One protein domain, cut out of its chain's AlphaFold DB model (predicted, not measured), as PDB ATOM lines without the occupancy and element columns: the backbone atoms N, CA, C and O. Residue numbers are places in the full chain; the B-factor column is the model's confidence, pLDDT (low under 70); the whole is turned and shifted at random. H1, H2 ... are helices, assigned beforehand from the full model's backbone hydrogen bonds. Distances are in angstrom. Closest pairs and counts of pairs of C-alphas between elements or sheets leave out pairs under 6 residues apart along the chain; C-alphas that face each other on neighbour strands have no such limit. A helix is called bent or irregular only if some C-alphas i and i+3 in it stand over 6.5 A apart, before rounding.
ATOM      1  N   PRO A  68     207.112 264.200 180.318       79.38
ATOM      2  CA  PRO A  68     206.789 264.252 178.892       79.38
ATOM      3  C   PRO A  68     206.397 262.890 178.322       79.38
ATOM      4  O   PRO A  68     205.584 262.846 177.400       79.38
ATOM      5  N   ILE A  69     206.925 261.778 178.851       82.06
ATOM      6  CA  ILE A  69     206.571 260.451 178.342       82.06
ATOM      7  C   ILE A  69     205.128 260.154 178.713       82.06
ATOM      8  O   ILE A  69     204.316 259.860 177.832       82.06
ATOM      9  N   HIS A  70     204.770 260.306 179.987       82.44
ATOM     10  CA  HIS A  70     203.382 260.130 180.405       82.44
ATOM     11  C   HIS A  70     202.439 261.156 179.761       82.44
ATOM     12  O   HIS A  70     201.310 260.804 179.423       82.44
ATOM     13  N   ASP A  71     202.893 262.383 179.505       81.12
ATOM     14  CA  ASP A  71     202.110 263.400 178.798       81.12
ATOM     15  C   ASP A  71     201.879 263.024 177.330       81.12
ATOM     16  O   ASP A  71     200.758 263.160 176.838       81.12
ATOM     17  N   SER A  72     202.880 262.458 176.650       78.56
ATOM     18  CA  SER A  72     202.740 261.946 175.279       78.56
ATOM     19  C   SER A  72     201.780 260.750 175.191       78.56
ATOM     20  O   SER A  72     201.070 260.575 174.198       78.56
ATOM     21  N   LEU A  73     201.721 259.937 176.253       78.69
ATOM     22  CA  LEU A  73     200.797 258.808 176.397       78.69
ATOM     23  C   LEU A  73     199.381 259.276 176.760       78.69
ATOM     24  O   LEU A  73     198.399 258.608 176.418       78.69
ATOM     25  N   ARG A  74     199.252 260.429 177.422       79.44
ATOM     26  CA  ARG A  74     197.993 260.939 177.973       79.44
ATOM     27  C   ARG A  74     196.888 261.032 176.929       79.44
ATOM     28  O   ARG A  74     195.786 260.556 177.169       79.44
ATOM     29  N   ASP A  75     197.174 261.596 175.761       78.12
ATOM     30  CA  ASP A  75     196.161 261.787 174.714       78.12
ATOM     31  C   ASP A  75     195.636 260.455 174.158       78.12
ATOM     32  O   ASP A  75     194.444 260.308 173.875       78.12
ATOM     33  N   ARG A  76     196.502 259.441 174.079       78.31
ATOM     34  CA  ARG A  76     196.110 258.103 173.637       78.31
ATOM     35  C   ARG A  76     195.226 257.404 174.668       78.31
ATOM     36  O   ARG A  76     194.184 256.868 174.302       78.31
ATOM     37  N   TYR A  77     195.637 257.408 175.936       79.69
ATOM     38  CA  TYR A  77     194.986 256.606 176.980       79.69
ATOM     39  C   TYR A  77     193.845 257.323 177.712       79.69
ATOM     40  O   TYR A  77     192.925 256.661 178.175       79.69
ATOM     41  N   GLN A  78     193.873 258.654 177.815       79.50
ATOM     42  CA  GLN A  78     192.808 259.429 178.466       79.50
ATOM     43  C   GLN A  78     191.796 259.999 177.470       79.50
ATOM     44  O   GLN A  78     190.615 260.083 177.792       79.50
ATOM     45  N   LYS A  79     192.236 260.404 176.269       77.06
ATOM     46  CA  LYS A  79     191.363 261.048 175.269       77.06
ATOM     47  C   LYS A  79     190.965 260.124 174.115       77.06
ATOM     48  O   LYS A  79     190.326 260.587 173.175       77.06
ATOM     49  N   ASN A  80     191.324 258.836 174.174       76.19
ATOM     50  CA  ASN A  80     191.064 257.838 173.129       76.19
ATOM     51  C   ASN A  80     191.518 258.282 171.724       76.19
ATOM     52  O   ASN A  80     190.910 257.917 170.715       76.19
ATOM     53  N   MET A  81     192.583 259.085 171.633       75.31
ATOM     54  CA  MET A  81     193.124 259.484 170.336       75.31
ATOM     55  C   MET A  81     193.852 258.298 169.695       75.31
ATOM     56  O   MET A  81     194.683 257.639 170.318       75.31
ATOM     57  N   SER A  82     193.538 258.015 168.428       63.91
ATOM     58  CA  SER A  82     194.020 256.821 167.718       63.91
ATOM     59  C   SER A  82     195.504 256.865 167.346       63.91
ATOM     60  O   SER A  82     196.096 255.822 167.065       63.91
ATOM     61  N   ARG A  83     196.122 258.052 167.340       62.81
ATOM     62  CA  ARG A  83     197.530 258.239 166.982       62.81
ATOM     63  C   ARG A  83     198.322 258.782 168.152       62.81
ATOM     64  O   ARG A  83     197.924 259.742 168.799       62.81
ATOM     65  N   MET A  84     199.471 258.158 168.366       64.56
ATOM     66  CA  MET A  84     200.478 258.639 169.288       64.56
ATOM     67  C   MET A  84     201.483 259.460 168.479       64.56
ATOM     68  O   MET A  84     202.094 258.934 167.549       64.56
ATOM     69  N   ASN A  85     201.597 260.753 168.778       63.88
ATOM     70  CA  ASN A  85     202.444 261.680 168.026       63.88
ATOM     71  C   ASN A  85     203.907 261.537 168.475       63.88
ATOM     72  O   ASN A  85     204.449 262.426 169.124       63.88
ATOM     73  N   TRP A  86     204.536 260.403 168.162       69.50
ATOM     74  CA  TRP A  86     205.981 260.245 168.333       69.50
ATOM     75  C   TRP A  86     206.680 260.999 167.211       69.50
ATOM     76  O   TRP A  86     206.610 260.598 166.048       69.50
ATOM     77  N   SER A  87     207.327 262.104 167.560       74.56
ATOM     78  CA  SER A  87     208.230 262.805 166.657       74.56
ATOM     79  C   SER A  87     209.680 262.371 166.923       74.56
ATOM     80  O   SER A  87     209.982 261.889 168.021       74.56
ATOM     81  N   PRO A  88     210.596 262.514 165.952       73.81
ATOM     82  CA  PRO A  88     212.022 262.279 166.178       73.81
ATOM     83  C   PRO A  88     212.569 263.070 167.375       73.81
ATOM     84  O   PRO A  88     213.346 262.534 168.156       73.81
ATOM     85  N   GLU A  89     212.085 264.296 167.584       75.19
ATOM     86  CA  GLU A  89     212.463 265.148 168.718       75.19
ATOM     87  C   GLU A  89     211.991 264.561 170.058       75.19
ATOM     88  O   GLU A  89     212.727 264.588 171.042       75.19
ATOM     89  N   SER A  90     210.789 263.973 170.096       70.12
ATOM     90  CA  SER A  90     210.285 263.253 171.273       70.12
ATOM     91  C   SER A  90     211.150 262.033 171.602       70.12
ATOM     92  O   SER A  90     211.384 261.750 172.775       70.12
ATOM     93  N   ILE A  91     211.651 261.324 170.587       75.00
ATOM     94  CA  ILE A  91     212.543 260.174 170.777       75.00
ATOM     95  C   ILE A  91     213.911 260.636 171.297       75.00
ATOM     96  O   ILE A  91     214.436 260.044 172.239       75.00
ATOM     97  N   GLU A  92     214.470 261.712 170.740       78.44
ATOM     98  CA  GLU A  92     215.724 262.305 171.224       78.44
ATOM     99  C   GLU A  92     215.615 262.793 172.677       78.44
ATOM    100  O   GLU A  92     216.532 262.566 173.473       78.44
ATOM    101  N   GLU A  93     214.481 263.386 173.067       75.00
ATOM    102  CA  GLU A  93     214.243 263.794 174.454       75.00
ATOM    103  C   GLU A  93     214.276 262.588 175.410       75.00
ATOM    104  O   GLU A  93     214.935 262.646 176.451       75.00
ATOM    105  N   ILE A  94     213.632 261.475 175.046       73.44
ATOM    106  CA  ILE A  94     213.602 260.244 175.857       73.44
ATOM    107  C   ILE A  94     215.013 259.688 176.063       73.44
ATOM    108  O   ILE A  94     215.388 259.350 177.189       73.44
ATOM    109  N   LEU A  95     215.812 259.649 174.995       77.31
ATOM    110  CA  LEU A  95     217.195 259.174 175.048       77.31
ATOM    111  C   LEU A  95     218.061 260.057 175.950       77.31
ATOM    112  O   LEU A  95     218.795 259.542 176.795       77.31
ATOM    113  N   SER A  96     217.926 261.381 175.835       77.25
ATOM    114  CA  SER A  96     218.679 262.324 176.670       77.25
ATOM    115  C   SER A  96     218.377 262.156 178.166       77.25
ATOM    116  O   SER A  96     219.285 262.196 178.999       77.25
ATOM    117  N   ARG A  97     217.113 261.888 178.521       70.81
ATOM    118  CA  ARG A  97     216.674 261.692 179.911       70.81
ATOM    119  C   ARG A  97     217.137 260.362 180.491       70.81
ATOM    120  O   ARG A  97     217.613 260.335 181.627       70.81
ATOM    121  N   ALA A  98     217.045 259.281 179.717       70.38
ATOM    122  CA  ALA A  98     217.575 257.980 180.121       70.38
ATOM    123  C   ALA A  98     219.086 258.068 180.410       70.38
ATOM    124  O   ALA A  98     219.565 257.535 181.413       70.38
ATOM    125  N   GLN A  99     219.824 258.820 179.585       71.19
ATOM    126  CA  GLN A  99     221.260 259.033 179.761       71.19
ATOM    127  C   GLN A  99     221.590 259.864 181.015       71.19
ATOM    128  O   GLN A  99     222.433 259.450 181.811       71.19
ATOM    129  N   MET A 100     220.871 260.967 181.273       66.25
ATOM    130  CA  MET A 100     221.017 261.746 182.519       66.25
ATOM    131  C   MET A 100     220.777 260.896 183.779       66.25
ATOM    132  O   MET A 100     221.403 261.099 184.827       66.25
ATOM    133  N   GLN A 101     219.879 259.913 183.700       62.84
ATOM    134  CA  GLN A 101     219.602 259.014 184.815       62.84
ATOM    135  C   GLN A 101     220.707 257.965 185.028       62.84
ATOM    136  O   GLN A 101     220.994 257.599 186.169       62.84
ATOM    137  N   GLN A 102     221.349 257.491 183.957       60.16
ATOM    138  CA  GLN A 102     222.524 256.620 184.065       60.16
ATOM    139  C   GLN A 102     223.725 257.374 184.644       60.16
ATOM    140  O   GLN A 102     224.379 256.870 185.558       60.16
ATOM    141  N   GLU A 103     223.958 258.611 184.201       59.28
ATOM    142  CA  GLU A 103     225.042 259.463 184.707       59.28
ATOM    143  C   GLU A 103     224.852 259.823 186.191       59.28
ATOM    144  O   GLU A 103     225.808 259.783 186.965       59.28
ATOM    145  N   SER A 104     223.617 260.086 186.635       55.56
ATOM    146  CA  SER A 104     223.317 260.354 188.055       55.56
ATOM    147  C   SER A 104     223.399 259.119 188.963       55.56
ATOM    148  O   SER A 104     223.680 259.261 190.153       55.56
ATOM    149  N   LYS A 105     223.201 257.903 188.433       49.59
ATOM    150  CA  LYS A 105     223.459 256.648 189.168       49.59
ATOM    151  C   LYS A 105     224.953 256.304 189.215       49.59
ATOM    152  O   LYS A 105     225.409 255.748 190.212       49.59
ATOM    153  N   GLU A 131     217.131 248.268 172.741       81.56
ATOM    154  CA  GLU A 131     217.791 249.336 173.507       81.56
ATOM    155  C   GLU A 131     216.875 250.547 173.668       81.56
ATOM    156  O   GLU A 131     216.787 251.108 174.757       81.56
ATOM    157  N   LEU A 132     216.129 250.914 172.621       83.06
ATOM    158  CA  LEU A 132     215.155 252.002 172.695       83.06
ATOM    159  C   LEU A 132     214.061 251.708 173.730       83.06
ATOM    160  O   LEU A 132     213.714 252.588 174.514       83.06
ATOM    161  N   LEU A 133     213.539 250.477 173.760       84.12
ATOM    162  CA  LEU A 133     212.579 250.051 174.783       84.12
ATOM    163  C   LEU A 133     213.191 250.070 176.188       84.12
ATOM    164  O   LEU A 133     212.508 250.464 177.132       84.12
ATOM    165  N   GLY A 134     214.467 249.703 176.328       85.06
ATOM    166  CA  GLY A 134     215.208 249.829 177.585       85.06
ATOM    167  C   GLY A 134     215.293 251.281 178.063       85.06
ATOM    168  O   GLY A 134     214.883 251.584 179.182       85.06
ATOM    169  N   HIS A 135     215.723 252.199 177.191       84.06
ATOM    170  CA  HIS A 135     215.787 253.634 177.493       84.06
ATOM    171  C   HIS A 135     214.415 254.231 177.810       84.06
ATOM    172  O   HIS A 135     214.294 255.043 178.726       84.06
ATOM    173  N   LEU A 136     213.374 253.812 177.087       83.69
ATOM    174  CA  LEU A 136     212.003 254.214 177.373       83.69
ATOM    175  C   LEU A 136     211.563 253.733 178.759       83.69
ATOM    176  O   LEU A 136     210.991 254.514 179.513       83.69
ATOM    177  N   GLY A 137     211.854 252.477 179.109       85.06
ATOM    178  CA  GLY A 137     211.558 251.915 180.426       85.06
ATOM    179  C   GLY A 137     212.245 252.680 181.557       85.06
ATOM    180  O   GLY A 137     211.587 253.062 182.525       85.06
ATOM    181  N   ASP A 138     213.538 252.979 181.407       84.25
ATOM    182  CA  ASP A 138     214.297 253.786 182.368       84.25
ATOM    183  C   ASP A 138     213.700 255.193 182.517       84.25
ATOM    184  O   ASP A 138     213.414 255.649 183.629       84.25
ATOM    185  N   ALA A 139     213.437 255.864 181.393       83.81
ATOM    186  CA  ALA A 139     212.889 257.211 181.397       83.81
ATOM    187  C   ALA A 139     211.468 257.251 181.995       83.81
ATOM    188  O   ALA A 139     211.182 258.125 182.816       83.81
ATOM    189  N   MET A 140     210.609 256.268 181.703       84.69
ATOM    190  CA  MET A 140     209.308 256.119 182.370       84.69
ATOM    191  C   MET A 140     209.472 255.925 183.879       84.69
ATOM    192  O   MET A 140     208.788 256.589 184.657       84.69
ATOM    193  N   GLN A 141     210.417 255.082 184.307       83.31
ATOM    194  CA  GLN A 141     210.695 254.834 185.723       83.31
ATOM    195  C   GLN A 141     211.207 256.086 186.454       83.31
ATOM    196  O   GLN A 141     211.013 256.219 187.667       83.31
ATOM    197  N   SER A 142     211.850 257.015 185.740       80.25
ATOM    198  CA  SER A 142     212.250 258.315 186.291       80.25
ATOM    199  C   SER A 142     211.047 259.209 186.625       80.25
ATOM    200  O   SER A 142     211.051 259.873 187.661       80.25
ATOM    201  N   GLU A 143     209.988 259.151 185.814       85.44
ATOM    202  CA  GLU A 143     208.778 259.972 185.959       85.44
ATOM    203  C   GLU A 143     207.830 259.447 187.051       85.44
ATOM    204  O   GLU A 143     207.070 260.222 187.635       85.44
ATOM    205  N   VAL A 144     207.906 258.152 187.390       84.94
ATOM    206  CA  VAL A 144     207.036 257.511 188.399       84.94
ATOM    207  C   VAL A 144     207.046 258.261 189.729       84.94
ATOM    208  O   VAL A 144     206.008 258.382 190.371       84.94
ATOM    209  N   GLN A 145     208.196 258.782 190.160       80.06
ATOM    210  CA  GLN A 145     208.291 259.455 191.457       80.06
ATOM    211  C   GLN A 145     207.563 260.797 191.480       80.06
ATOM    212  O   GLN A 145     206.984 261.151 192.502       80.06
TER     213      GLN A 145
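This is residues 68 to 105 and 131 to 145 of the 270 residues of an uncharacterized protein of Fusarium sp. AF-6 (UniProt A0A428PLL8). The longest helix, H2, is crossed steeply by H3, and H1 meets H3 near Ile 69 and points away from the crossing; the link of residues 79 to 87 folds back from H1 to H2. The 53 printed residues hold three named helices, H1, H2, H3 in chain order, and no named strand: all helix. The whole is only just compact, close to loose, with a radius of gyration of the C-alphas of 11.7 A and spans of 36 by 25 by 15 A.

H2, residues 88 to 105, touches H3, residues 131 to 145, with residues 94 to 101 alone; the closest C-alphas, of Ala 98 and Ala 139, are 4.9 A apart. They run the same way at a steep tilt of 69 degrees, only just short of about perpendicular. H3 touches H1, residues 68 to 78, with residues 139 to 143 alone, about perpendicular at 87 degrees; the closest C-alphas, of Ile 69 and Met 140, are 6.5 A apart. H1 and H2 are close but not clearly touching, with the closest C-alphas, of Ile 69 and Ile 94, 7.5 A apart. Every O i to N i+4 pair is within hydrogen-bond range in H2, 5 of 7 in H1 and 10 of 11 in H3.

H2 is 26.3 A long from C-alpha 88 at (212.022, 262.279, 166.178), H3 22.7 A and H1 14.8 A. H1 begins at C-alpha 68 (206.789, 264.252, 178.892); H3 ends at C-alpha 145 (208.291, 259.455, 191.457). H1 and H3 are only just irregular: C-alphas 72 and 75, and C-alphas 142 and 145, are each 6.6 A apart.

The C-alphas of Ser 82 and Lys 105, the two farthest apart, are 36.4 A apart. Residues 106 to 130 are not printed; C-alphas 105 and 131 are 18.2 A apart across the cut. The link from H1 to H2 is short. The model's pLDDT is under 70 at residues 82 to 86 and 100 to 105.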